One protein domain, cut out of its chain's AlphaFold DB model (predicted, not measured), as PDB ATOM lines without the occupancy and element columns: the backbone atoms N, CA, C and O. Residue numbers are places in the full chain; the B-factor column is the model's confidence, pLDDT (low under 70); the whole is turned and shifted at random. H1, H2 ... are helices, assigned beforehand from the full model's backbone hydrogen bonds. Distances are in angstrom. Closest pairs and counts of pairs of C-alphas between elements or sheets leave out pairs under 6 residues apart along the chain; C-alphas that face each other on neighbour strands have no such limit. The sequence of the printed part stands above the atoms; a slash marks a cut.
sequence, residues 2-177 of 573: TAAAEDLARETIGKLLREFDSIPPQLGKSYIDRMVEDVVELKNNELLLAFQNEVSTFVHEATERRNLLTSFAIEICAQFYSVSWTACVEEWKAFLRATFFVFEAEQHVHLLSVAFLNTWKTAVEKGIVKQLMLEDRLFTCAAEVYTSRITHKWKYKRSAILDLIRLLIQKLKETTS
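AT A GLANCE: This is residues 2 to 177 of the 573 residues of an uncharacterized protein of Steinernema carpocapsae (UniProt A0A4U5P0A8). An elongated stack of helices runs along one long axis, with H1, H2 and H3 at one end, H4 and H5 in the middle, and H6, H8 and H9 at the other end. H8 and H9 form a hairpin there, H6 packs side by side with H9, and short H7 sits near H5, H6 and H8. The printed part has 176 residues with nine named helices, H1 to H9 in order along the chain, and no named strand: the class is all helix. The whole is compact, with a radius of gyration of the C-alphas of 16.5 A, and spans 53 by 32 by 31 A.

HOW THE PARTS SIT: Start at the longest helix, H3, residues 45 to 65. H1, residues 2 to 19, touches it at a steep tilt of 42 degrees, the same way; the closest C-alphas, of Glu 6 and Ala 50, are 5.0 A apart. H5, residues 89 to 104, touches H3 with residues 91 to 98 alone, closest at C-alphas 63 and 98, 4.4 A. H2, residues 25 to 41, touches H3 only at the corner and only just, with 3 pairs of C-alphas within 8 A, closest at Val 39 and Leu 48, 6.5 A. H4, residues 71 to 83, touches H2 at a shallow tilt of 30 degrees, the same way, closest at C-alphas 25 and 72, 5.9 A. H1 to H5 form a bundle, up and down, each running against the one before. Look next at H6, residues 114 to 125, which touches H4 at C-alphas 78 and 116, 5.6 A. H9, residues 155 to 172, touches H6 at a shallow tilt of 12 degrees, closest at C-alphas 121 and 164, 5.5 A. H8, residues 135 to 147, touches H9 in a hairpin, closest at C-alphas 139 and 165, 6.1 A, and touches H5 at C-alphas 103 and 141, 5.6 A. H7, residues 128 to 131, is close to H6 but not clearly touching, closest at C-alphas 123 and 129, 5.9 A. H1 and H9 are apart. Every O i to N i+4 pair is within hydrogen-bond range in H3, H4, H6, H8 and H9, against 13 of 14 in H1, 11 of 13 in H2 and 9 of 12 in H5; H7 is too short for such a pair.

IN THESE COORDINATES: Find C-alpha 45 at (-3.313, -11.387, -8.636); H3 runs 30.3 A from there. H1 begins at C-alpha 2, (-0.468, -20.592, -13.411), covers 24.1 A and has a kink of 29 degrees near residue 9. H2 covers 24.0 A and H5 22.7 A. H9 covers 25.5 A and ends at C-alpha 172, (6.202, 20.598, -29.701).

THE WHOLE: The C-alphas farthest apart, of Ala 4 and Ser 177, are 53.0 A apart. The printed part has no cut and no long link. The mean pLDDT of the printed part is 73.7; look for low values at residues 20 to 43 and 80 to 88, among them.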
ATOM      1  N   THR A   2      -0.674 -21.569 -12.321       60.44
ATOM      2  CA  THR A   2      -0.468 -20.592 -13.411       60.44
ATOM      3  C   THR A   2      -1.077 -20.989 -14.764       60.44
ATOM      4  O   THR A   2      -1.779 -20.183 -15.361       60.44
ATOM      5  N   ALA A   3      -0.922 -22.245 -15.200       70.38
ATOM      6  CA  ALA A   3      -1.433 -22.693 -16.505       70.38
ATOM      7  C   ALA A   3      -2.964 -22.563 -16.658       70.38
ATOM      8  O   ALA A   3      -3.449 -22.178 -17.712       70.38
ATOM      9  N   ALA A   4      -3.734 -22.810 -15.591       76.38
ATOM     10  CA  ALA A   4      -5.196 -22.722 -15.645       76.38
ATOM     11  C   ALA A   4      -5.699 -21.271 -15.750       76.38
ATOM     12  O   ALA A   4      -6.709 -21.015 -16.400       76.38
ATOM     13  N   ALA A   5      -4.997 -20.322 -15.122       74.75
ATOM     14  CA  ALA A   5      -5.310 -18.898 -15.235       74.75
ATOM     15  C   ALA A   5      -4.939 -18.350 -16.624       74.75
ATOM     16  O   ALA A   5      -5.701 -17.574 -17.195       74.75
ATOM     17  N   GLU A   6      -3.806 -18.788 -17.180       77.81
ATOM     18  CA  GLU A   6      -3.370 -18.449 -18.542       77.81
ATOM     19  C   GLU A   6      -4.316 -19.009 -19.608       77.81
ATOM     20  O   GLU A   6      -4.710 -18.282 -20.521       77.81
ATOM     21  N   ASP A   7      -4.743 -20.266 -19.474       81.62
ATOM     22  CA  ASP A   7      -5.711 -20.868 -20.393       81.62
ATOM     23  C   ASP A   7      -7.072 -20.163 -20.306       81.62
ATOM     24  O   ASP A   7      -7.662 -19.840 -21.337       81.62
ATOM     25  N   LEU A   8      -7.532 -19.813 -19.096       77.75
ATOM     26  CA  LEU A   8      -8.763 -19.042 -18.913       77.75
ATOM     27  C   LEU A   8      -8.663 -17.634 -19.525       77.75
ATOM     28  O   LEU A   8      -9.611 -17.177 -20.166       77.75
ATOM     29  N   ALA A   9      -7.530 -16.943 -19.367       77.19
ATOM     30  CA  ALA A   9      -7.294 -15.631 -19.975       77.19
ATOM     31  C   ALA A   9      -7.315 -15.705 -21.512       77.19
ATOM     32  O   ALA A   9      -7.979 -14.895 -22.169       77.19
ATOM     33  N   ARG A  10      -6.656 -16.717 -22.088       80.56
ATOM     34  CA  ARG A  10      -6.628 -16.958 -23.537       80.56
ATOM     35  C   ARG A  10      -8.014 -17.297 -24.087       80.56
ATOM     36  O   ARG A  10      -8.405 -16.776 -25.130       80.56
ATOM     37  N   GLU A  11      -8.777 -18.132 -23.386       80.31
ATOM     38  CA  GLU A  11     -10.129 -18.525 -23.799       80.31
ATOM     39  C   GLU A  11     -11.179 -17.421 -23.636       80.31
ATOM     40  O   GLU A  11     -12.211 -17.476 -24.305       80.31
ATOM     41  N   THR A  12     -10.923 -16.420 -22.791       76.25
ATOM     42  CA  THR A  12     -11.833 -15.291 -22.560       76.25
ATOM     43  C   THR A  12     -11.384 -14.051 -23.332       76.25
ATOM     44  O   THR A  12     -11.889 -13.784 -24.422       76.25
ATOM     45  N   ILE A  13     -10.411 -13.304 -22.807       75.06
ATOM     46  CA  ILE A  13      -9.906 -12.074 -23.425       75.06
ATOM     47  C   ILE A  13      -9.209 -12.362 -24.748       75.06
ATOM     48  O   ILE A  13      -9.457 -11.658 -25.724       75.06
ATOM     49  N   GLY A  14      -8.387 -13.411 -24.814       76.44
ATOM     50  CA  GLY A  14      -7.660 -13.749 -26.035       76.44
ATOM     51  C   GLY A  14      -8.584 -13.994 -27.235       76.44
ATOM     52  O   GLY A  14      -8.299 -13.511 -28.336       76.44
ATOM     53  N   LYS A  15      -9.719 -14.674 -27.026       76.62
ATOM     54  CA  LYS A  15     -10.763 -14.848 -28.052       76.62
ATOM     55  C   LYS A  15     -11.505 -13.548 -28.351       76.62
ATOM     56  O   LYS A  15     -11.678 -13.209 -29.518       76.62
ATOM     57  N   LEU A  16     -11.889 -12.780 -27.326       73.50
ATOM     58  CA  LEU A  16     -12.566 -11.487 -27.508       73.50
ATOM     59  C   LEU A  16     -11.741 -10.498 -28.345       73.50
ATOM     60  O   LEU A  16     -12.301  -9.778 -29.165       73.50
ATOM     61  N   LEU A  17     -10.421 -10.475 -28.165       74.38
ATOM     62  CA  LEU A  17      -9.525  -9.591 -28.909       74.38
ATOM     63  C   LEU A  17      -9.322 -10.028 -30.368       74.38
ATOM     64  O   LEU A  17      -9.151  -9.172 -31.234       74.38
ATOM     65  N   ARG A  18      -9.331 -11.341 -30.649       76.75
ATOM     66  CA  ARG A  18      -8.961 -11.897 -31.964       76.75
ATOM     67  C   ARG A  18     -10.137 -12.277 -32.864       76.75
ATOM     68  O   ARG A  18      -9.958 -12.308 -34.076       76.75
ATOM     69  N   GLU A  19     -11.308 -12.581 -32.310       71.50
ATOM     70  CA  GLU A  19     -12.405 -13.215 -33.063       71.50
ATOM     71  C   GLU A  19     -13.636 -12.311 -33.273       71.50
ATOM     72  O   GLU A  19     -14.551 -12.683 -34.005       71.50
ATOM     73  N   PHE A  20     -13.695 -11.122 -32.660       64.94
ATOM     74  CA  PHE A  20     -14.945 -10.357 -32.556       64.94
ATOM     75  C   PHE A  20     -14.978  -9.043 -33.352       64.94
ATOM     76  O   PHE A  20     -14.811  -7.953 -32.808       64.94
ATOM     77  N   ASP A  21     -15.341  -9.148 -34.633       55.12
ATOM     78  CA  ASP A  21     -15.723  -8.009 -35.490       55.12
ATOM     79  C   ASP A  21     -17.198  -7.563 -35.308       55.12
ATOM     80  O   ASP A  21     -17.638  -6.588 -35.918       55.12
ATOM     81  N   SER A  22     -17.995  -8.259 -34.481       50.97
ATOM     82  CA  SER A  22     -19.471  -8.173 -34.484       50.97
ATOM     83  C   SER A  22     -20.154  -7.746 -33.171       50.97
ATOM     84  O   SER A  22     -21.376  -7.582 -33.160       50.97
ATOM     85  N   ILE A  23     -19.426  -7.521 -32.066       53.72
ATOM     86  CA  ILE A  23     -20.029  -7.070 -30.794       53.72
ATOM     87  C   ILE A  23     -20.141  -5.532 -30.749       53.72
ATOM     88  O   ILE A  23     -19.143  -4.834 -30.942       53.72
ATOM     89  N   PRO A  24     -21.319  -4.968 -30.411       52.34
ATOM     90  CA  PRO A  24     -21.471  -3.537 -30.160       52.34
ATOM     91  C   PRO A  24     -20.541  -3.047 -29.028       52.34
ATOM     92  O   PRO A  24     -20.561  -3.629 -27.940       52.34
ATOM     93  N   PRO A  25     -19.795  -1.936 -29.199       51.66
ATOM     94  CA  PRO A  25     -18.814  -1.439 -28.217       51.66
ATOM     95  C   PRO A  25     -19.354  -1.254 -26.786       51.66
ATOM     96  O   PRO A  25     -18.630  -1.398 -25.806       51.66
ATOM     97  N   GLN A  26     -20.651  -0.964 -26.663       51.44
ATOM     98  CA  GLN A  26     -21.351  -0.755 -25.392       51.44
ATOM     99  C   GLN A  26     -21.478  -2.044 -24.563       51.44
ATOM    100  O   GLN A  26     -21.415  -1.991 -23.336       51.44
ATOM    101  N   LEU A  27     -21.627  -3.198 -25.223       51.19
ATOM    102  CA  LEU A  27     -21.700  -4.501 -24.560       51.19
ATOM    103  C   LEU A  27     -20.319  -4.937 -24.060       51.19
ATOM    104  O   LEU A  27     -20.223  -5.429 -22.938       51.19
ATOM    105  N   GLY A  28     -19.263  -4.661 -24.835       56.12
ATOM    106  CA  GLY A  28     -17.876  -4.935 -24.449       56.12
ATOM    107  C   GLY A  28     -17.454  -4.230 -23.177       56.12
ATOM    108  O   GLY A  28     -17.003  -4.886 -22.246       56.12
ATOM    109  N   LYS A  29     -17.680  -2.914 -23.103       53.78
ATOM    110  CA  LYS A  29     -17.333  -2.116 -21.922       53.78
ATOM    111  C   LYS A  29     -17.958  -2.673 -20.639       53.78
ATOM    112  O   LYS A  29     -17.252  -2.906 -19.673       53.78
ATOM    113  N   SER A  30     -19.261  -2.973 -20.649       59.66
ATOM    114  CA  SER A  30     -19.939  -3.514 -19.459       59.66
ATOM    115  C   SER A  30     -19.436  -4.897 -19.035       59.66
ATOM    116  O   SER A  30     -19.649  -5.295 -17.892       59.66
ATOM    117  N   TYR A  31     -18.847  -5.649 -19.969       64.06
ATOM    118  CA  TYR A  31     -18.293  -6.973 -19.724       64.06
ATOM    119  C   TYR A  31     -16.872  -6.858 -19.167       64.06
ATOM    120  O   TYR A  31     -16.532  -7.554 -18.224       64.06
ATOM    121  N   ILE A  32     -16.074  -5.925 -19.692       60.84
ATOM    122  CA  ILE A  32     -14.700  -5.659 -19.250       60.84
ATOM    123  C   ILE A  32     -14.682  -4.973 -17.891       60.84
ATOM    124  O   ILE A  32     -13.947  -5.426 -17.026       60.84
ATOM    125  N   ASP A  33     -15.505  -3.940 -17.688       62.41
ATOM    126  CA  ASP A  33     -15.614  -3.240 -16.406       62.41
ATOM    127  C   ASP A  33     -15.980  -4.247 -15.305       62.41
ATOM    128  O   ASP A  33     -15.279  -4.331 -14.306       62.41
ATOM    129  N   ARG A  34     -16.971  -5.118 -15.556       65.44
ATOM    130  CA  ARG A  34     -17.320  -6.215 -14.639       65.44
ATOM    131  C   ARG A  34     -16.198  -7.231 -14.469       65.44
ATOM    132  O   ARG A  34     -15.911  -7.600 -13.349       65.44
ATOM    133  N   MET A  35     -15.523  -7.659 -15.535       65.69
ATOM    134  CA  MET A  35     -14.407  -8.604 -15.404       65.69
ATOM    135  C   MET A  35     -13.234  -8.015 -14.610       65.69
ATOM    136  O   MET A  35     -12.619  -8.727 -13.826       65.69
ATOM    137  N   VAL A  36     -12.909  -6.735 -14.797       61.94
ATOM    138  CA  VAL A  36     -11.839  -6.056 -14.057       61.94
ATOM    139  C   VAL A  36     -12.262  -5.829 -12.607       61.94
ATOM    140  O   VAL A  36     -11.476  -6.133 -11.712       61.94
ATOM    141  N   GLU A  37     -13.488  -5.361 -12.366       66.00
ATOM    142  CA  GLU A  37     -14.065  -5.221 -11.023       66.00
ATOM    143  C   GLU A  37     -14.094  -6.570 -10.296       66.00
ATOM    144  O   GLU A  37     -13.516  -6.677  -9.220       66.00
ATOM    145  N   ASP A  38     -14.625  -7.623 -10.920       64.62
ATOM    146  CA  ASP A  38     -14.705  -8.974 -10.359       64.62
ATOM    147  C   ASP A  38     -13.304  -9.529 -10.039       64.62
ATOM    148  O   ASP A  38     -13.077 -10.073  -8.960       64.62
ATOM    149  N   VAL A  39     -12.316  -9.377 -10.931       60.91
ATOM    150  CA  VAL A  39     -10.940  -9.873 -10.704       60.91
ATOM    151  C   VAL A  39     -10.231  -9.099  -9.585       60.91
ATOM    152  O   VAL A  39      -9.498  -9.699  -8.789       60.91
ATOM    153  N   VAL A  40     -10.457  -7.785  -9.498       59.91
ATOM    154  CA  VAL A  40      -9.908  -6.923  -8.440       59.91
ATOM    155  C   VAL A  40     -10.580  -7.212  -7.093       59.91
ATOM    156  O   VAL A  40      -9.883  -7.340  -6.084       59.91
ATOM    157  N   GLU A  41     -11.903  -7.387  -7.063       61.47
ATOM    158  CA  GLU A  41     -12.669  -7.753  -5.865       61.47
ATOM    159  C   GLU A  41     -12.288  -9.144  -5.342       61.47
ATOM    160  O   GLU A  41     -12.122  -9.333  -4.133       61.47
ATOM    161  N   LEU A  42     -12.042 -10.099  -6.246       60.75
ATOM    162  CA  LEU A  42     -11.566 -11.446  -5.916       60.75
ATOM    163  C   LEU A  42     -10.105 -11.477  -5.427       60.75
ATOM    164  O   LEU A  42      -9.639 -12.531  -4.989       60.75
ATOM    165  N   LYS A  43      -9.372 -10.350  -5.490       60.56
ATOM    166  CA  LYS A  43      -7.944 -10.217  -5.124       60.56
ATOM    167  C   LYS A  43      -7.047 -11.284  -5.764       60.56
ATOM    168  O   LYS A  43      -6.025 -11.677  -5.192       60.56
ATOM    169  N   ASN A  44      -7.422 -11.778  -6.943       72.31
ATOM    170  CA  ASN A  44      -6.698 -12.849  -7.613       72.31
ATOM    171  C   ASN A  44      -5.614 -12.268  -8.531       72.31
ATOM    172  O   ASN A  44      -5.812 -12.086  -9.734       72.31
ATOM    173  N   ASN A  45      -4.454 -11.985  -7.938       72.69
ATOM    174  CA  ASN A  45      -3.313 -11.387  -8.636       72.69
ATOM    175  C   ASN A  45      -2.771 -12.264  -9.778       72.69
ATOM    176  O   ASN A  45      -2.269 -11.725 -10.760       72.69
ATOM    177  N   GLU A  46      -2.874 -13.594  -9.673       75.88
ATOM    178  CA  GLU A  46      -2.422 -14.509 -10.732       75.88
ATOM    179  C   GLU A  46      -3.302 -14.389 -11.979       75.88
ATOM    180  O   GLU A  46      -2.795 -14.328 -13.096       75.88
ATOM    181  N   LEU A  47      -4.621 -14.302 -11.788       74.19
ATOM    182  CA  LEU A  47      -5.568 -14.131 -12.885       74.19
ATOM    183  C   LEU A  47      -5.417 -12.755 -13.537       74.19
ATOM    184  O   LEU A  47      -5.385 -12.661 -14.760       74.19
ATOM    185  N   LEU A  48      -5.242 -11.702 -12.735       73.81
ATOM    186  CA  LEU A  48      -4.963 -10.363 -13.252       73.81
ATOM    187  C   LEU A  48      -3.689 -10.345 -14.114       73.81
ATOM    188  O   LEU A  48      -3.698  -9.765 -15.198       73.81
ATOM    189  N   LEU A  49      -2.623 -11.017 -13.666       75.69
ATOM    190  CA  LEU A  49      -1.366 -11.125 -14.408       75.69
ATOM    191  C   LEU A  49      -1.522 -11.947 -15.701       75.69
ATOM    192  O   LEU A  49      -0.981 -11.571 -16.735       75.69
ATOM    193  N   ALA A  50      -2.292 -13.037 -15.679       78.88
ATOM    194  CA  ALA A  50      -2.569 -13.838 -16.874       78.88
ATOM    195  C   ALA A  50      -3.356 -13.042 -17.933       78.88
ATOM    196  O   ALA A  50      -3.031 -13.074 -19.118       78.88
ATOM    197  N   PHE A  51      -4.352 -12.275 -17.492       77.31
ATOM    198  CA  PHE A  51      -5.135 -11.373 -18.336       77.31
ATOM    199  C   PHE A  51      -4.262 -10.284 -18.961       77.31
ATOM    200  O   PHE A  51      -4.343 -10.011 -20.158       77.31
ATOM    201  N   GLN A  52      -3.386  -9.699 -18.151       75.31
ATOM    202  CA  GLN A  52      -2.390  -8.725 -18.573       75.31
ATOM    203  C   GLN A  52      -1.430  -9.285 -19.630       75.31
ATOM    204  O   GLN A  52      -1.248  -8.667 -20.679       75.31
ATOM    205  N   ASN A  53      -0.869 -10.472 -19.390       80.19
ATOM    206  CA  ASN A  53       0.035 -11.135 -20.328       80.19
ATOM    207  C   ASN A  53      -0.653 -11.425 -21.669       80.19
ATOM    208  O   ASN A  53      -0.047 -11.243 -22.724       80.19
ATOM    209  N   GLU A  54      -1.923 -11.833 -21.650       83.81
ATOM    210  CA  GLU A  54      -2.691 -12.102 -22.871       83.81
ATOM    211  C   GLU A  54      -2.939 -10.822 -23.688       83.81
ATOM    212  O   GLU A  54      -2.735 -10.814 -24.904       83.81
ATOM    213  N   VAL A  55      -3.303  -9.715 -23.027       78.31
ATOM    214  CA  VAL A  55      -3.431  -8.398 -23.677       78.31
ATOM    215  C   VAL A  55      -2.088  -7.956 -24.267       78.31
ATOM    216  O   VAL A  55      -2.038  -7.539 -25.424       78.31
ATOM    217  N   SER A  56      -0.996  -8.092 -23.509       77.12
ATOM    218  CA  SER A  56       0.367  -7.758 -23.949       77.12
ATOM    219  C   SER A  56       0.786  -8.566 -25.183       77.12
ATOM    220  O   SER A  56       1.239  -8.003 -26.183       77.12
ATOM    221  N   THR A  57       0.534  -9.879 -25.163       83.00
ATOM    222  CA  THR A  57       0.819 -10.796 -26.278       83.00
ATOM    223  C   THR A  57       0.068 -10.382 -27.539       83.00
ATOM    224  O   THR A  57       0.674 -10.217 -28.597       83.00
ATOM    225  N   PHE A  58      -1.238 -10.130 -27.428       82.69
ATOM    226  CA  PHE A  58      -2.052  -9.680 -28.554       82.69
ATOM    227  C   PHE A  58      -1.569  -8.339 -29.135       82.69
ATOM    228  O   PHE A  58      -1.477  -8.174 -30.353       82.69
ATOM    229  N   VAL A  59      -1.223  -7.376 -28.277       76.75
ATOM    230  CA  VAL A  59      -0.702  -6.071 -28.707       76.75
ATOM    231  C   VAL A  59       0.622  -6.217 -29.459       76.75
ATOM    232  O   VAL A  59       0.834  -5.540 -30.471       76.75
ATOM    233  N   HIS A  60       1.507  -7.103 -28.999       79.38
ATOM    234  CA  HIS A  60       2.769  -7.381 -29.676       79.38
ATOM    235  C   HIS A  60       2.532  -7.991 -31.064       79.38
ATOM    236  O   HIS A  60       3.028  -7.458 -32.057       79.38
ATOM    237  N   GLU A  61       1.674  -9.016 -31.147       80.25
ATOM    238  CA  GLU A  61       1.263  -9.650 -32.409       80.25
ATOM    239  C   GLU A  61       0.701  -8.627 -33.411       80.25
ATOM    240  O   GLU A  61       1.045  -8.643 -34.596       80.25
ATOM    241  N   ALA A  62      -0.156  -7.714 -32.944       73.19
ATOM    242  CA  ALA A  62      -0.738  -6.667 -33.778       73.19
ATOM    243  C   ALA A  62       0.311  -5.655 -34.264       73.19
ATOM    244  O   ALA A  62       0.287  -5.255 -35.432       73.19
ATOM    245  N   THR A  63       1.256  -5.278 -33.393       69.75
ATOM    246  CA  THR A  63       2.353  -4.351 -33.717       69.75
ATOM    247  C   THR A  63       3.260  -4.921 -34.803       69.75
ATOM    248  O   THR A  63       3.550  -4.235 -35.782       69.75
ATOM    249  N   GLU A  64       3.696  -6.174 -34.651       75.94
ATOM    250  CA  GLU A  64       4.594  -6.841 -35.599       75.94
ATOM    251  C   GLU A  64       3.959  -6.989 -36.982       75.94
ATOM    252  O   GLU A  64       4.601  -6.738 -38.003       75.94
ATOM    253  N   ARG A  65       2.673  -7.352 -37.023       72.75
ATOM    254  CA  ARG A  65       1.935  -7.556 -38.277       72.75
ATOM    255  C   ARG A  65       1.487  -6.254 -38.937       72.75
ATOM    256  O   ARG A  65       0.996  -6.301 -40.060       72.75
ATOM    257  N   ARG A  66       1.634  -5.106 -38.258       67.12
ATOM    258  CA  ARG A  66       1.015  -3.821 -38.640       67.12
ATOM    259  C   ARG A  66      -0.479  -3.966 -38.945       67.12
ATOM    260  O   ARG A  66      -1.014  -3.289 -39.823       67.12
ATOM    261  N   ASN A  67      -1.147  -4.879 -38.247       66.75
ATOM    262  CA  ASN A  67      -2.566  -5.111 -38.447       66.75
ATOM    263  C   ASN A  67      -3.356  -4.024 -37.725       66.75
ATOM    264  O   ASN A  67      -3.055  -3.673 -36.584       66.75
ATOM    265  N   LEU A  68      -4.392  -3.513 -38.388       63.25
ATOM    266  CA  LEU A  68      -5.326  -2.587 -37.766       63.25
ATOM    267  C   LEU A  68      -6.075  -3.309 -36.647       63.25
ATOM    268  O   LEU A  68      -6.779  -4.290 -36.882       63.25
ATOM    269  N   LEU A  69      -5.913  -2.806 -35.427       70.31
ATOM    270  CA  LEU A  69      -6.709  -3.235 -34.287       70.31
ATOM    271  C   LEU A  69      -8.171  -2.828 -34.506       70.31
ATOM    272  O   LEU A  69      -8.462  -1.715 -34.952       70.31
ATOM    273  N   THR A  70      -9.101  -3.720 -34.176       69.75
ATOM    274  CA  THR A  70     -10.533  -3.415 -34.243       69.75
ATOM    275  C   THR A  70     -10.905  -2.363 -33.191       69.75
ATOM    276  O   THR A  70     -10.253  -2.245 -32.152       69.75
ATOM    277  N   SER A  71     -11.991  -1.608 -33.422       64.81
ATOM    278  CA  SER A  71     -12.562  -0.649 -32.444       64.81
ATOM    279  C   SER A  71     -12.666  -1.242 -31.046       64.81
ATOM    280  O   SER A  71     -12.371  -0.595 -30.045       64.81
ATOM    281  N   PHE A  72     -13.134  -2.485 -31.013       68.88
ATOM    282  CA  PHE A  72     -13.416  -3.215 -29.801       68.88
ATOM    283  C   PHE A  72     -12.125  -3.526 -29.050       68.88
ATOM    284  O   PHE A  72     -11.998  -3.135 -27.895       68.88
ATOM    285  N   ALA A  73     -11.138  -4.119 -29.729       71.44
ATOM    286  CA  ALA A  73      -9.837  -4.431 -29.146       71.44
ATOM    287  C   ALA A  73      -9.123  -3.179 -28.610       71.44
ATOM    288  O   ALA A  73      -8.561  -3.212 -27.518       71.44
ATOM    289  N   ILE A  74      -9.208  -2.052 -29.327       73.44
ATOM    290  CA  ILE A  74      -8.650  -0.768 -28.878       73.44
ATOM    291  C   ILE A  74      -9.308  -0.304 -27.574       73.44
ATOM    292  O   ILE A  74      -8.599   0.115 -26.662       73.44
ATOM    293  N   GLU A  75     -10.638  -0.382 -27.476       71.94
ATOM    294  CA  GLU A  75     -11.385   0.019 -26.277       71.94
ATOM    295  C   GLU A  75     -11.009  -0.848 -25.069       71.94
ATOM    296  O   GLU A  75     -10.747  -0.306 -23.996       71.94
ATOM    297  N   ILE A  76     -10.919  -2.173 -25.258       70.88
ATOM    298  CA  ILE A  76     -10.506  -3.113 -24.204       70.88
ATOM    299  C   ILE A  76      -9.116  -2.746 -23.706       70.88
ATOM    300  O   ILE A  76      -8.924  -2.467 -22.523       70.88
ATOM    301  N   CYS A  77      -8.144  -2.711 -24.616       73.44
ATOM    302  CA  CYS A  77      -6.767  -2.424 -24.263       73.44
ATOM    303  C   CYS A  77      -6.659  -1.055 -23.578       73.44
ATOM    304  O   CYS A  77      -6.090  -0.970 -22.494       73.44
ATOM    305  N   ALA A  78      -7.254   0.004 -24.140       72.50
ATOM    306  CA  ALA A  78      -7.211   1.348 -23.562       72.50
ATOM    307  C   ALA A  78      -7.748   1.392 -22.120       72.50
ATOM    308  O   ALA A  78      -7.147   2.051 -21.269       72.50
ATOM    309  N   GLN A  79      -8.828   0.659 -21.825       70.50
ATOM    310  CA  GLN A  79      -9.363   0.533 -20.467       70.50
ATOM    311  C   GLN A  79      -8.382  -0.193 -19.538       70.50
ATOM    312  O   GLN A  79      -8.044   0.349 -18.485       70.50
ATOM    313  N   PHE A  80      -7.825  -1.335 -19.952       69.25
ATOM    314  CA  PHE A  80      -6.816  -2.063 -19.171       69.25
ATOM    315  C   PHE A  80      -5.574  -1.208 -18.860       69.25
ATOM    316  O   PHE A  80      -5.140  -1.132 -17.707       69.25
ATOM    317  N   TYR A  81      -5.046  -0.489 -19.857       68.50
ATOM    318  CA  TYR A  81      -3.904   0.415 -19.678       68.50
ATOM    319  C   TYR A  81      -4.237   1.638 -18.799       68.50
ATOM    320  O   TYR A  81      -3.329   2.217 -18.200       68.50
ATOM    321  N   SER A  82      -5.513   2.031 -18.683       64.56
ATOM    322  CA  SER A  82      -5.943   3.165 -17.848       64.56
ATOM    323  C   SER A  82      -6.068   2.838 -16.354       64.56
ATOM    324  O   SER A  82      -5.845   3.723 -15.529       64.56
ATOM    325  N   VAL A  83      -6.384   1.586 -15.999       59.66
ATOM    326  CA  VAL A  83      -6.718   1.189 -14.617       59.66
ATOM    327  C   VAL A  83      -5.497   0.726 -13.811       59.66
ATOM    328  O   VAL A  83      -5.477   0.904 -12.597       59.66
ATOM    329  N   SER A  84      -4.463   0.146 -14.439       55.03
ATOM    330  CA  SER A  84      -3.458  -0.621 -13.673       55.03
ATOM    331  C   SER A  84      -1.983  -0.405 -14.049       55.03
ATOM    332  O   SER A  84      -1.099  -0.781 -13.281       55.03
ATOM    333  N   TRP A  85      -1.649   0.221 -15.184       56.50
ATOM    334  CA  TRP A  85      -0.294   0.106 -15.756       56.50
ATOM    335  C   TRP A  85       0.555   1.378 -15.746       56.50
ATOM    336  O   TRP A  85       1.043   1.863 -16.764       56.50
ATOM    337  N   THR A  86       0.856   1.868 -14.545       50.31
ATOM    338  CA  THR A  86       2.026   2.741 -14.350       50.31
ATOM    339  C   THR A  86       3.333   1.969 -14.157       50.31
ATOM    340  O   THR A  86       4.390   2.590 -14.183       50.31
ATOM    341  N   ALA A  87       3.282   0.643 -13.968       51.97
ATOM    342  CA  ALA A  87       4.448  -0.167 -13.605       51.97
ATOM    343  C   ALA A  87       5.236  -0.749 -14.799       51.97
ATOM    344  O   ALA A  87       6.434  -0.977 -14.650       51.97
ATOM    345  N   CYS A  88       4.625  -0.941 -15.980       67.00
ATOM    346  CA  CYS A  88       5.305  -1.512 -17.153       67.00
ATOM    347  C   CYS A  88       5.267  -0.570 -18.370       67.00
ATOM    348  O   CYS A  88       4.377  -0.611 -19.220       67.00
ATOM    349  N   VAL A  89       6.253   0.325 -18.439       72.06
ATOM    350  CA  VAL A  89       6.359   1.364 -19.480       72.06
ATOM    351  C   VAL A  89       6.556   0.773 -20.885       72.06
ATOM    352  O   VAL A  89       6.064   1.342 -21.858       72.06
ATOM    353  N   GLU A  90       7.245  -0.364 -21.009       75.44
ATOM    354  CA  GLU A  90       7.566  -0.968 -22.312       75.44
ATOM    355  C   GLU A  90       6.348  -1.593 -23.002       75.44
ATOM    356  O   GLU A  90       6.169  -1.438 -24.210       75.44
ATOM    357  N   GLU A  91       5.445  -2.210 -22.246       72.50
ATOM    358  CA  GLU A  91       4.208  -2.762 -22.809       72.50
ATOM    359  C   GLU A  91       3.244  -1.650 -23.224       72.50
ATOM    360  O   GLU A  91       2.558  -1.745 -24.244       72.50
ATOM    361  N   TRP A  92       3.243  -0.540 -22.483       75.94
ATOM    362  CA  TRP A  92       2.465   0.632 -22.861       75.94
ATOM    363  C   TRP A  92       3.009   1.289 -24.140       75.94
ATOM    364  O   TRP A  92       2.239   1.672 -25.021       75.94
ATOM    365  N   LYS A  93       4.337   1.334 -24.314       81.25
ATOM    366  CA  LYS A  93       4.983   1.755 -25.570       81.25
ATOM    367  C   LYS A  93       4.608   0.865 -26.755       81.25
ATOM    368  O   LYS A  93       4.356   1.393 -27.839       81.25
ATOM    369  N   ALA A  94       4.567  -0.456 -26.569       78.00
ATOM    370  CA  ALA A  94       4.148  -1.391 -27.611       78.00
ATOM    371  C   ALA A  94       2.699  -1.121 -28.048       78.00
ATOM    372  O   ALA A  94       2.435  -0.970 -29.240       78.00
ATOM    373  N   PHE A  95       1.788  -0.927 -27.092       80.56
ATOM    374  CA  PHE A  95       0.394  -0.575 -27.375       80.56
ATOM    375  C   PHE A  95       0.232   0.737 -28.139       80.56
ATOM    376  O   PHE A  95      -0.513   0.809 -29.122       80.56
ATOM    377  N   LEU A  96       0.954   1.781 -27.734       83.25
ATOM    378  CA  LEU A  96       0.926   3.068 -28.428       83.25
ATOM    379  C   LEU A  96       1.450   2.940 -29.866       83.25
ATOM    380  O   LEU A  96       0.871   3.514 -30.780       83.25
ATOM    381  N   ARG A  97       2.492   2.133 -30.110       82.88
ATOM    382  CA  ARG A  97       2.964   1.848 -31.478       82.88
ATOM    383  C   ARG A  97       1.919   1.097 -32.305       82.88
ATOM    384  O   ARG A  97       1.669   1.494 -33.439       82.88
ATOM    385  N   ALA A  98       1.295   0.062 -31.741       76.31
ATOM    386  CA  ALA A  98       0.256  -0.725 -32.412       76.31
ATOM    387  C   ALA A  98      -0.939   0.139 -32.828       76.31
ATOM    388  O   ALA A  98      -1.487   0.010 -33.919       76.31
ATOM    389  N   THR A  99      -1.344   1.044 -31.941       78.12
ATOM    390  CA  THR A  99      -2.520   1.885 -32.154       78.12
ATOM    391  C   THR A  99      -2.235   3.166 -32.924       78.12
ATOM    392  O   THR A  99      -3.172   3.799 -33.406       78.12
ATOM    393  N   PHE A 100      -0.969   3.546 -33.108       81.19
ATOM    394  CA  PHE A 100      -0.604   4.701 -33.926       81.19
ATOM    395  C   PHE A 100      -1.081   4.551 -35.381       81.19
ATOM    396  O   PHE A 100      -1.548   5.516 -35.981       81.19
ATOM    397  N   PHE A 101      -1.075   3.328 -35.921       74.12
ATOM    398  CA  PHE A 101      -1.593   3.046 -37.265       74.12
ATOM    399  C   PHE A 101      -3.077   3.408 -37.432       74.12
ATOM    400  O   PHE A 101      -3.522   3.692 -38.540       74.12
ATOM    401  N   VAL A 102      -3.847   3.451 -36.340       72.12
ATOM    402  CA  VAL A 102      -5.258   3.870 -36.355       72.12
ATOM    403  C   VAL A 102      -5.381   5.367 -36.654       72.12
ATOM    404  O   VAL A 102      -6.317   5.774 -37.340       72.12
ATOM    405  N   PHE A 103      -4.434   6.173 -36.165       71.38
ATOM    406  CA  PHE A 103      -4.332   7.595 -36.494       71.38
ATOM    407  C   PHE A 103      -3.841   7.805 -37.929       71.38
ATOM    408  O   PHE A 103      -4.429   8.602 -38.651       71.38
ATOM    409  N   GLU A 104      -2.815   7.062 -38.346       74.31
ATOM    410  CA  GLU A 104      -2.197   7.185 -39.676       74.31
ATOM    411  C   GLU A 104      -3.131   6.753 -40.817       74.31
ATOM    412  O   GLU A 104      -3.062   7.284 -41.919       74.31
ATOM    413  N   ALA A 105      -4.022   5.792 -40.574       69.62
ATOM    414  CA  ALA A 105      -4.844   5.219 -41.632       69.62
ATOM    415  C   ALA A 105      -6.034   6.092 -42.076       69.62
ATOM    416  O   ALA A 105      -6.672   5.714 -43.054       69.62
ATOM    417  N   GLU A 106      -6.352   7.200 -41.384       60.16
ATOM    418  CA  GLU A 106      -7.433   8.193 -41.630       60.16
ATOM    419  C   GLU A 106      -8.881   7.673 -41.830       60.16
ATOM    420  O   GLU A 106      -9.846   8.384 -41.565       60.16
ATOM    421  N   GLN A 107      -9.093   6.432 -42.257       58.47
ATOM    422  CA  GLN A 107     -10.385   5.818 -42.579       58.47
ATOM    423  C   GLN A 107     -11.093   5.281 -41.326       58.47
ATOM    424  O   GLN A 107     -12.293   4.992 -41.323       58.47
ATOM    425  N   HIS A 108     -10.357   5.206 -40.220       61.78
ATOM    426  CA  HIS A 108     -10.773   4.585 -38.972       61.78
ATOM    427  C   HIS A 108     -11.154   5.596 -37.886       61.78
ATOM    428  O   HIS A 108     -11.193   5.254 -36.709       61.78
ATOM    429  N   VAL A 109     -11.532   6.826 -38.265       59.50
ATOM    430  CA  VAL A 109     -11.975   7.883 -37.327       59.50
ATOM    431  C   VAL A 109     -13.057   7.383 -36.357       59.50
ATOM    432  O   VAL A 109     -13.084   7.771 -35.190       59.50
ATOM    433  N   HIS A 110     -13.939   6.479 -36.802       58.44
ATOM    434  CA  HIS A 110     -14.975   5.860 -35.965       58.44
ATOM    435  C   HIS A 110     -14.423   5.042 -34.792       58.44
ATOM    436  O   HIS A 110     -15.078   5.017 -33.745       58.44
ATOM    437  N   LEU A 111     -13.214   4.488 -34.928       61.66
ATOM    438  CA  LEU A 111     -12.513   3.734 -33.890       61.66
ATOM    439  C   LEU A 111     -11.875   4.625 -32.809       61.66
ATOM    440  O   LEU A 111     -11.484   4.124 -31.761       61.66
ATOM    441  N   LEU A 112     -11.809   5.947 -33.017       68.94
ATOM    442  CA  LEU A 112     -11.278   6.889 -32.029       68.94
ATOM    443  C   LEU A 112     -12.317   7.119 -30.925       68.94
ATOM    444  O   LEU A 112     -13.217   7.960 -31.050       68.94
ATOM    445  N   SER A 113     -12.254   6.316 -29.868       73.50
ATOM    446  CA  SER A 113     -13.072   6.494 -28.669       73.50
ATOM    447  C   SER A 113     -12.489   7.565 -27.741       73.50
ATOM    448  O   SER A 113     -11.342   7.988 -27.881       73.50
ATOM    449  N   VAL A 114     -13.280   8.032 -26.770       72.81
ATOM    450  CA  VAL A 114     -12.784   8.986 -25.761       72.81
ATOM    451  C   VAL A 114     -11.725   8.329 -24.871       72.81
ATOM    452  O   VAL A 114     -10.729   8.970 -24.550       72.81
ATOM    453  N   ALA A 115     -11.902   7.050 -24.518       70.56
ATOM    454  CA  ALA A 115     -10.917   6.291 -23.751       70.56
ATOM    455  C   ALA A 115      -9.581   6.212 -24.501       70.56
ATOM    456  O   ALA A 115      -8.545   6.547 -23.937       70.56
ATOM    457  N   PHE A 116      -9.628   5.896 -25.798       78.38
ATOM    458  CA  PHE A 116      -8.457   5.875 -26.667       78.38
ATOM    459  C   PHE A 116      -7.704   7.214 -26.688       78.38
ATOM    460  O   PHE A 116      -6.492   7.262 -26.466       78.38
ATOM    461  N   LEU A 117      -8.424   8.317 -26.910       83.75
ATOM    462  CA  LEU A 117      -7.840   9.661 -26.939       83.75
ATOM    463  C   LEU A 117      -7.245  10.060 -25.582       83.75
ATOM    464  O   LEU A 117      -6.178  10.670 -25.532       83.75
ATOM    465  N   ASN A 118      -7.891   9.665 -24.483       81.44
ATOM    466  CA  ASN A 118      -7.377   9.893 -23.136       81.44
ATOM    467  C   ASN A 118      -6.098   9.091 -22.866       81.44
ATOM    468  O   ASN A 118      -5.174   9.641 -22.274       81.44
ATOM    469  N   THR A 119      -5.988   7.845 -23.341       81.31
ATOM    470  CA  THR A 119      -4.744   7.067 -23.219       81.31
ATOM    471  C   THR A 119      -3.579   7.773 -23.912       81.31
ATOM    472  O   THR A 119      -2.499   7.891 -23.329       81.31
ATOM    473  N   TRP A 120      -3.797   8.311 -25.116       87.12
ATOM    474  CA  TRP A 120      -2.788   9.110 -25.819       87.12
ATOM    475  C   TRP A 120      -2.460  10.411 -25.092       87.12
ATOM    476  O   TRP A 120      -1.285  10.746 -24.952       87.12
ATOM    477  N   LYS A 121      -3.465  11.111 -24.559       88.06
ATOM    478  CA  LYS A 121      -3.252  12.306 -23.736       88.06
ATOM    479  C   LYS A 121      -2.350  11.996 -22.538       88.06
ATOM    480  O   LYS A 121      -1.327  12.653 -22.365       88.06
ATOM    481  N   THR A 122      -2.652  10.945 -21.775       85.56
ATOM    482  CA  THR A 122      -1.826  10.518 -20.637       85.56
ATOM    483  C   THR A 122      -0.415  10.112 -21.075       85.56
ATOM    484  O   THR A 122       0.551  10.392 -20.367       85.56
ATOM    485  N   ALA A 123      -0.257   9.486 -22.246       84.94
ATOM    486  CA  ALA A 123       1.059   9.140 -22.787       84.94
ATOM    487  C   ALA A 123       1.905  10.379 -23.126       84.94
ATOM    488  O   ALA A 123       3.122  10.369 -22.910       84.94
ATOM    489  N   VAL A 124       1.279  11.452 -23.625       88.06
ATOM    490  CA  VAL A 124       1.945  12.743 -23.860       88.06
ATOM    491  C   VAL A 124       2.317  13.403 -22.529       88.06
ATOM    492  O   VAL A 124       3.459  13.829 -22.361       88.06
ATOM    493  N   GLU A 125       1.398  13.439 -21.557       87.75
ATOM    494  CA  GLU A 125       1.637  14.015 -20.221       87.75
ATOM    495  C   GLU A 125       2.803  13.326 -19.501       87.75
ATOM    496  O   GLU A 125       3.651  13.993 -18.910       87.75
ATOM    497  N   LYS A 126       2.895  11.995 -19.613       85.12
ATOM    498  CA  LYS A 126       3.972  11.186 -19.025       85.12
ATOM    499  C   LYS A 126       5.265  11.166 -19.851       85.12
ATOM    500  O   LYS A 126       6.210  10.474 -19.480       85.12
ATOM    501  N   GLY A 127       5.329  11.895 -20.967       84.19
ATOM    502  CA  GLY A 127       6.529  11.993 -21.805       84.19
ATOM    503  C   GLY A 127       6.892  10.708 -22.557       84.19
ATOM    504  O   GLY A 127       8.022  10.567 -23.017       84.19
ATOM    505  N   ILE A 128       5.964   9.760 -22.702       86.12
ATOM    506  CA  ILE A 128       6.217   8.497 -23.412       86.12
ATOM    507  C   ILE A 128       6.190   8.699 -24.917       86.12
ATOM    508  O   ILE A 128       7.017   8.123 -25.617       86.12
ATOM    509  N   VAL A 129       5.304   9.562 -25.419       87.25
ATOM    510  CA  VAL A 129       5.274   9.904 -26.851       87.25
ATOM    511  C   VAL A 129       6.629  10.471 -27.302       87.25
ATOM    512  O   VAL A 129       7.106  10.098 -28.370       87.25
ATOM    513  N   LYS A 130       7.307  11.228 -26.426       86.06
ATOM    514  CA  LYS A 130       8.687  11.700 -26.620       86.06
ATOM    515  C   LYS A 130       9.722  10.596 -26.683       86.06
ATOM    516  O   LYS A 130      10.580  10.586 -27.558       86.06
ATOM    517  N   GLN A 131       9.624   9.616 -25.791       86.56
ATOM    518  CA  GLN A 131      10.489   8.433 -25.842       86.56
ATOM    519  C   GLN A 131      10.261   7.602 -27.112       86.56
ATOM    520  O   GLN A 131      11.164   6.902 -27.560       86.56
ATOM    521  N   LEU A 132       9.056   7.668 -27.683       86.06
ATOM    522  CA  LEU A 132       8.703   7.002 -28.931       86.06
ATOM    523  C   LEU A 132       9.067   7.812 -30.183       86.06
ATOM    524  O   LEU A 132       8.977   7.250 -31.271       86.06
ATOM    525  N   MET A 133       9.491   9.075 -30.043       87.38
ATOM    526  CA  MET A 133       9.730  10.008 -31.153       87.38
ATOM    527  C   MET A 133       8.510  10.127 -32.079       87.38
ATOM    528  O   MET A 133       8.618  10.061 -33.304       87.38
ATOM    529  N   LEU A 134       7.323  10.225 -31.476       87.50
ATOM    530  CA  LEU A 134       6.050  10.251 -32.194       87.50
ATOM    531  C   LEU A 134       5.329  11.597 -32.104       87.50
ATOM    532  O   LEU A 134       4.269  11.710 -32.708       87.50
ATOM    533  N   GLU A 135       5.839  12.607 -31.392       87.75
ATOM    534  CA  GLU A 135       5.067  13.830 -31.124       87.75
ATOM    535  C   GLU A 135       4.623  14.545 -32.406       87.75
ATOM    536  O   GLU A 135       3.439  14.844 -32.552       87.75
ATOM    537  N   ASP A 136       5.540  14.755 -33.356       86.00
ATOM    538  CA  ASP A 136       5.244  15.452 -34.614       86.00
ATOM    539  C   ASP A 136       4.256  14.670 -35.483       86.00
ATOM    540  O   ASP A 136       3.307  15.225 -36.046       86.00
ATOM    541  N   ARG A 137       4.463  13.351 -35.581       87.75
ATOM    542  CA  ARG A 137       3.612  12.466 -36.384       87.75
ATOM    543  C   ARG A 137       2.219  12.352 -35.773       87.75
ATOM    544  O   ARG A 137       1.232  12.443 -36.496       87.75
ATOM    545  N   LEU A 138       2.133  12.216 -34.451       88.81
ATOM    546  CA  LEU A 138       0.870  12.177 -33.720       88.81
ATOM    547  C   LEU A 138       0.123  13.502 -33.827       88.81
ATOM    548  O   LEU A 138      -1.086  13.484 -34.034       88.81
ATOM    549  N   PHE A 139       0.824  14.636 -33.741       90.44
ATOM    550  CA  PHE A 139       0.228  15.945 -33.988       90.44
ATOM    551  C   PHE A 139      -0.354  16.034 -35.399       90.44
ATOM    552  O   PHE A 139      -1.517  16.403 -35.542       90.44
ATOM    553  N   THR A 140       0.420  15.646 -36.416       87.56
ATOM    554  CA  THR A 140      -0.005  15.689 -37.824       87.56
ATOM    555  C   THR A 140      -1.260  14.845 -38.043       87.56
ATOM    556  O   THR A 140      -2.278  15.379 -38.477       87.56
ATOM    557  N   CYS A 141      -1.249  13.581 -37.609       87.06
ATOM    558  CA  CYS A 141      -2.408  12.701 -37.767       87.06
ATOM    559  C   CYS A 141      -3.621  13.197 -36.957       87.06
ATOM    560  O   CYS A 141      -4.754  13.168 -37.430       87.06
ATOM    561  N   ALA A 142      -3.418  13.674 -35.723       87.38
ATOM    562  CA  ALA A 142      -4.512  14.205 -34.910       87.38
ATOM    563  C   ALA A 142      -5.133  15.459 -35.550       87.38
ATOM    564  O   ALA A 142      -6.357  15.603 -35.549       87.38
ATOM    565  N   ALA A 143      -4.308  16.337 -36.129       87.62
ATOM    566  CA  ALA A 143      -4.744  17.516 -36.868       87.62
ATOM    567  C   ALA A 143      -5.521  17.141 -38.143       87.62
ATOM    568  O   ALA A 143      -6.609  17.673 -38.368       87.62
ATOM    569  N   GLU A 144      -5.033  16.191 -38.939       85.31
ATOM    570  CA  GLU A 144      -5.734  15.659 -40.121       85.31
ATOM    571  C   GLU A 144      -7.103  15.084 -39.740       85.31
ATOM    572  O   GLU A 144      -8.137  15.462 -40.297       85.31
ATOM    573  N   VAL A 145      -7.151  14.270 -38.684       82.75
ATOM    574  CA  VAL A 145      -8.406  13.735 -38.148       82.75
ATOM    575  C   VAL A 145      -9.343  14.860 -37.692       82.75
ATOM    576  O   VAL A 145     -10.542  14.807 -37.991       82.75
ATOM    577  N   TYR A 146      -8.843  15.882 -36.989       85.06
ATOM    578  CA  TYR A 146      -9.649  17.020 -36.527       85.06
ATOM    579  C   TYR A 146     -10.252  17.817 -37.690       85.06
ATOM    580  O   TYR A 146     -11.424  18.189 -37.635       85.06
ATOM    581  N   THR A 147      -9.461  18.050 -38.739       82.00
ATOM    582  CA  THR A 147      -9.874  18.799 -39.936       82.00
ATOM    583  C   THR A 147     -10.732  17.969 -40.903       82.00
ATOM    584  O   THR A 147     -11.389  18.522 -41.789       82.00
ATOM    585  N   SER A 148     -10.788  16.643 -40.734       79.25
ATOM    586  CA  SER A 148     -11.603  15.765 -41.576       79.25
ATOM    587  C   SER A 148     -13.105  16.046 -41.429       79.25
ATOM    588  O   SER A 148     -13.653  16.122 -40.332       79.25
ATOM    589  N   ARG A 149     -13.849  16.077 -42.543       66.25
ATOM    590  CA  ARG A 149     -15.320  16.279 -42.543       66.25
ATOM    591  C   ARG A 149     -16.102  15.239 -41.722       66.25
ATOM    592  O   ARG A 149     -17.276  15.453 -41.415       66.25
ATOM    593  N   ILE A 150     -15.476  14.112 -41.386       65.56
ATOM    594  CA  ILE A 150     -16.072  13.005 -40.630       65.56
ATOM    595  C   ILE A 150     -16.187  13.373 -39.143       65.56
ATOM    596  O   ILE A 150     -17.255  13.188 -38.552       65.56
ATOM    597  N   THR A 151     -15.150  13.971 -38.546       60.25
ATOM    598  CA  THR A 151     -15.148  14.387 -37.129       60.25
ATOM    599  C   THR A 151     -16.050  15.582 -36.848       60.25
ATOM    600  O   THR A 151     -16.562  15.687 -35.732       60.25
ATOM    601  N   HIS A 152     -16.351  16.428 -37.845       62.66
ATOM    602  CA  HIS A 152     -17.335  17.513 -37.699       62.66
ATOM    603  C   HIS A 152     -18.679  17.013 -37.170       62.66
ATOM    604  O   HIS A 152     -19.400  17.781 -36.544       62.66
ATOM    605  N   LYS A 153     -19.041  15.740 -37.382       61.78
ATOM    606  CA  LYS A 153     -20.317  15.191 -36.914       61.78
ATOM    607  C   LYS A 153     -20.334  14.822 -35.424       61.78
ATOM    608  O   LYS A 153     -21.435  14.667 -34.893       61.78
ATOM    609  N   TRP A 154     -19.193  14.738 -34.732       68.50
ATOM    610  CA  TRP A 154     -19.084  14.127 -33.395       68.50
ATOM    611  C   TRP A 154     -18.503  15.069 -32.330       68.50
ATOM    612  O   TRP A 154     -17.302  15.068 -32.068       68.50
ATOM    613  N   LYS A 155     -19.387  15.814 -31.650       66.06
ATOM    614  CA  LYS A 155     -19.050  16.854 -30.654       66.06
ATOM    615  C   LYS A 155     -18.021  16.406 -29.601       66.06
ATOM    616  O   LYS A 155     -16.959  17.003 -29.477       66.06
ATOM    617  N   TYR A 156     -18.296  15.324 -28.871       67.75
ATOM    618  CA  TYR A 156     -17.432  14.887 -27.761       67.75
ATOM    619  C   TYR A 156     -16.054  14.384 -28.215       67.75
ATOM    620  O   TYR A 156     -15.051  14.646 -27.557       67.75
ATOM    621  N   LYS A 157     -15.990  13.701 -29.364       75.50
ATOM    622  CA  LYS A 157     -14.728  13.200 -29.926       75.50
ATOM    623  C   LYS A 157     -13.869  14.343 -30.468       75.50
ATOM    624  O   LYS A 157     -12.671  14.362 -30.220       75.50
ATOM    625  N   ARG A 158     -14.483  15.327 -31.140       78.94
ATOM    626  CA  ARG A 158     -13.786  16.519 -31.646       78.94
ATOM    627  C   ARG A 158     -13.149  17.328 -30.511       78.94
ATOM    628  O   ARG A 158     -11.995  17.719 -30.642       78.94
ATOM    629  N   SER A 159     -13.854  17.502 -29.389       82.00
ATOM    630  CA  SER A 159     -13.296  18.157 -28.194       82.00
ATOM    631  C   SER A 159     -12.099  17.394 -27.617       82.00
ATOM    632  O   SER A 159     -11.065  17.999 -27.364       82.00
ATOM    633  N   ALA A 160     -12.201  16.070 -27.456       82.06
ATOM    634  CA  ALA A 160     -11.102  15.260 -26.922       82.06
ATOM    635  C   ALA A 160      -9.868  15.245 -27.847       82.06
ATOM    636  O   ALA A 160      -8.735  15.298 -27.369       82.06
ATOM    637  N   ILE A 161     -10.074  15.231 -29.171       87.44
ATOM    638  CA  ILE A 161      -8.990  15.376 -30.156       87.44
ATOM    639  C   ILE A 161      -8.347  16.762 -30.037       87.44
ATOM    640  O   ILE A 161      -7.123  16.862 -30.031       87.44
ATOM    641  N   LEU A 162      -9.145  17.829 -29.904       88.19
ATOM    642  CA  LEU A 162      -8.623  19.187 -29.733       88.19
ATOM    643  C   LEU A 162      -7.760  19.311 -28.473       88.19
ATOM    644  O   LEU A 162      -6.703  19.932 -28.526       88.19
ATOM    645  N   ASP A 163      -8.175  18.700 -27.363       87.25
ATOM    646  CA  ASP A 163      -7.401  18.697 -26.118       87.25
ATOM    647  C   ASP A 163      -6.062  17.963 -26.274       87.25
ATOM    648  O   ASP A 163      -5.031  18.455 -25.808       87.25
ATOM    649  N   LEU A 164      -6.051  16.823 -26.976       89.56
ATOM    650  CA  LEU A 164      -4.816  16.113 -27.321       89.56
ATOM    651  C   LEU A 164      -3.898  16.983 -28.194       89.56
ATOM    652  O   LEU A 164      -2.711  17.110 -27.898       89.56
ATOM    653  N   ILE A 165      -4.446  17.629 -29.230       90.88
ATOM    654  CA  ILE A 165      -3.688  18.522 -30.116       90.88
ATOM    655  C   ILE A 165      -3.103  19.702 -29.335       90.88
ATOM    656  O   ILE A 165      -1.930  20.021 -29.507       90.88
ATOM    657  N   ARG A 166      -3.878  20.339 -28.452       90.06
ATOM    658  CA  ARG A 166      -3.404  21.453 -27.614       90.06
ATOM    659  C   ARG A 166      -2.203  21.052 -26.767       90.06
ATOM    660  O   ARG A 166      -1.208  21.776 -26.735       90.06
ATOM    661  N   LEU A 167      -2.281  19.888 -26.125       89.44
ATOM    662  CA  LEU A 167      -1.184  19.353 -25.327       89.44
ATOM    663  C   LEU A 167       0.049  19.049 -26.193       89.44
ATOM    664  O   LEU A 167       1.168  19.374 -25.801       89.44
ATOM    665  N   LEU A 168      -0.147  18.476 -27.383       89.62
ATOM    666  CA  LEU A 168       0.940  18.227 -28.332       89.62
ATOM    667  C   LEU A 168       1.598  19.527 -28.789       89.62
ATOM    668  O   LEU A 168       2.815  19.620 -28.740       89.62
ATOM    669  N   ILE A 169       0.825  20.560 -29.132       89.81
ATOM    670  CA  ILE A 169       1.364  21.882 -29.478       89.81
ATOM    671  C   ILE A 169       2.220  22.434 -28.335       89.81
ATOM    672  O   ILE A 169       3.306  22.952 -28.583       89.81
ATOM    673  N   GLN A 170       1.766  22.310 -27.084       87.31
ATOM    674  CA  GLN A 170       2.542  22.758 -25.928       87.31
ATOM    675  C   GLN A 170       3.895  22.041 -25.836       87.31
ATOM    676  O   GLN A 170       4.901  22.697 -25.585       87.31
ATOM    677  N   LYS A 171       3.931  20.723 -26.072       85.38
ATOM    678  CA  LYS A 171       5.172  19.932 -26.053       85.38
ATOM    679  C   LYS A 171       6.066  20.192 -27.266       85.38
ATOM    680  O   LYS A 171       7.277  20.255 -27.116       85.38
ATOM    681  N   LEU A 172       5.480  20.392 -28.443       84.06
ATOM    682  CA  LEU A 172       6.202  20.598 -29.701       84.06
ATOM    683  C   LEU A 172       6.778  22.004 -29.854       84.06
ATOM    684  O   LEU A 172       7.814  22.166 -30.495       84.06
ATOM    685  N   LYS A 173       6.168  23.017 -29.224       75.56
ATOM    686  CA  LYS A 173       6.739  24.373 -29.133       75.56
ATOM    687  C   LYS A 173       8.148  24.385 -28.534       75.56
ATOM    688  O   LYS A 173       8.893  25.330 -28.773       75.56
ATOM    689  N   GLU A 174       8.501  23.362 -27.758       67.50
ATOM    690  CA  GLU A 174       9.820  23.215 -27.146       67.50
ATOM    691  C   GLU A 174      10.861  22.608 -28.111       67.50
ATOM    692  O   GLU A 174      12.055  22.713 -27.834       67.50
ATOM    693  N   THR A 175      10.452  21.969 -29.221       62.72
ATOM    694  CA  THR A 175      11.334  21.063 -29.989       62.72
ATOM    695  C   THR A 175      11.259  21.129 -31.519       62.72
ATOM    696  O   THR A 175      12.263  20.798 -32.149       62.72
ATOM    697  N   THR A 176      10.146  21.534 -32.144       56.06
ATOM    698  CA  THR A 176       9.930  21.338 -33.601       56.06
ATOM    699  C   THR A 176       9.575  22.630 -34.354       56.06
ATOM    700  O   THR A 176       9.185  23.640 -33.766       56.06
ATOM    701  N   SER A 177       9.742  22.611 -35.685       56.34
ATOM    702  CA  SER A 177       9.476  23.728 -36.591       56.34
ATOM    703  C   SER A 177       8.015  24.203 -36.551       56.34
ATOM    704  O   SER A 177       7.052  23.440 -36.531       56.34
TER     705      SER A 177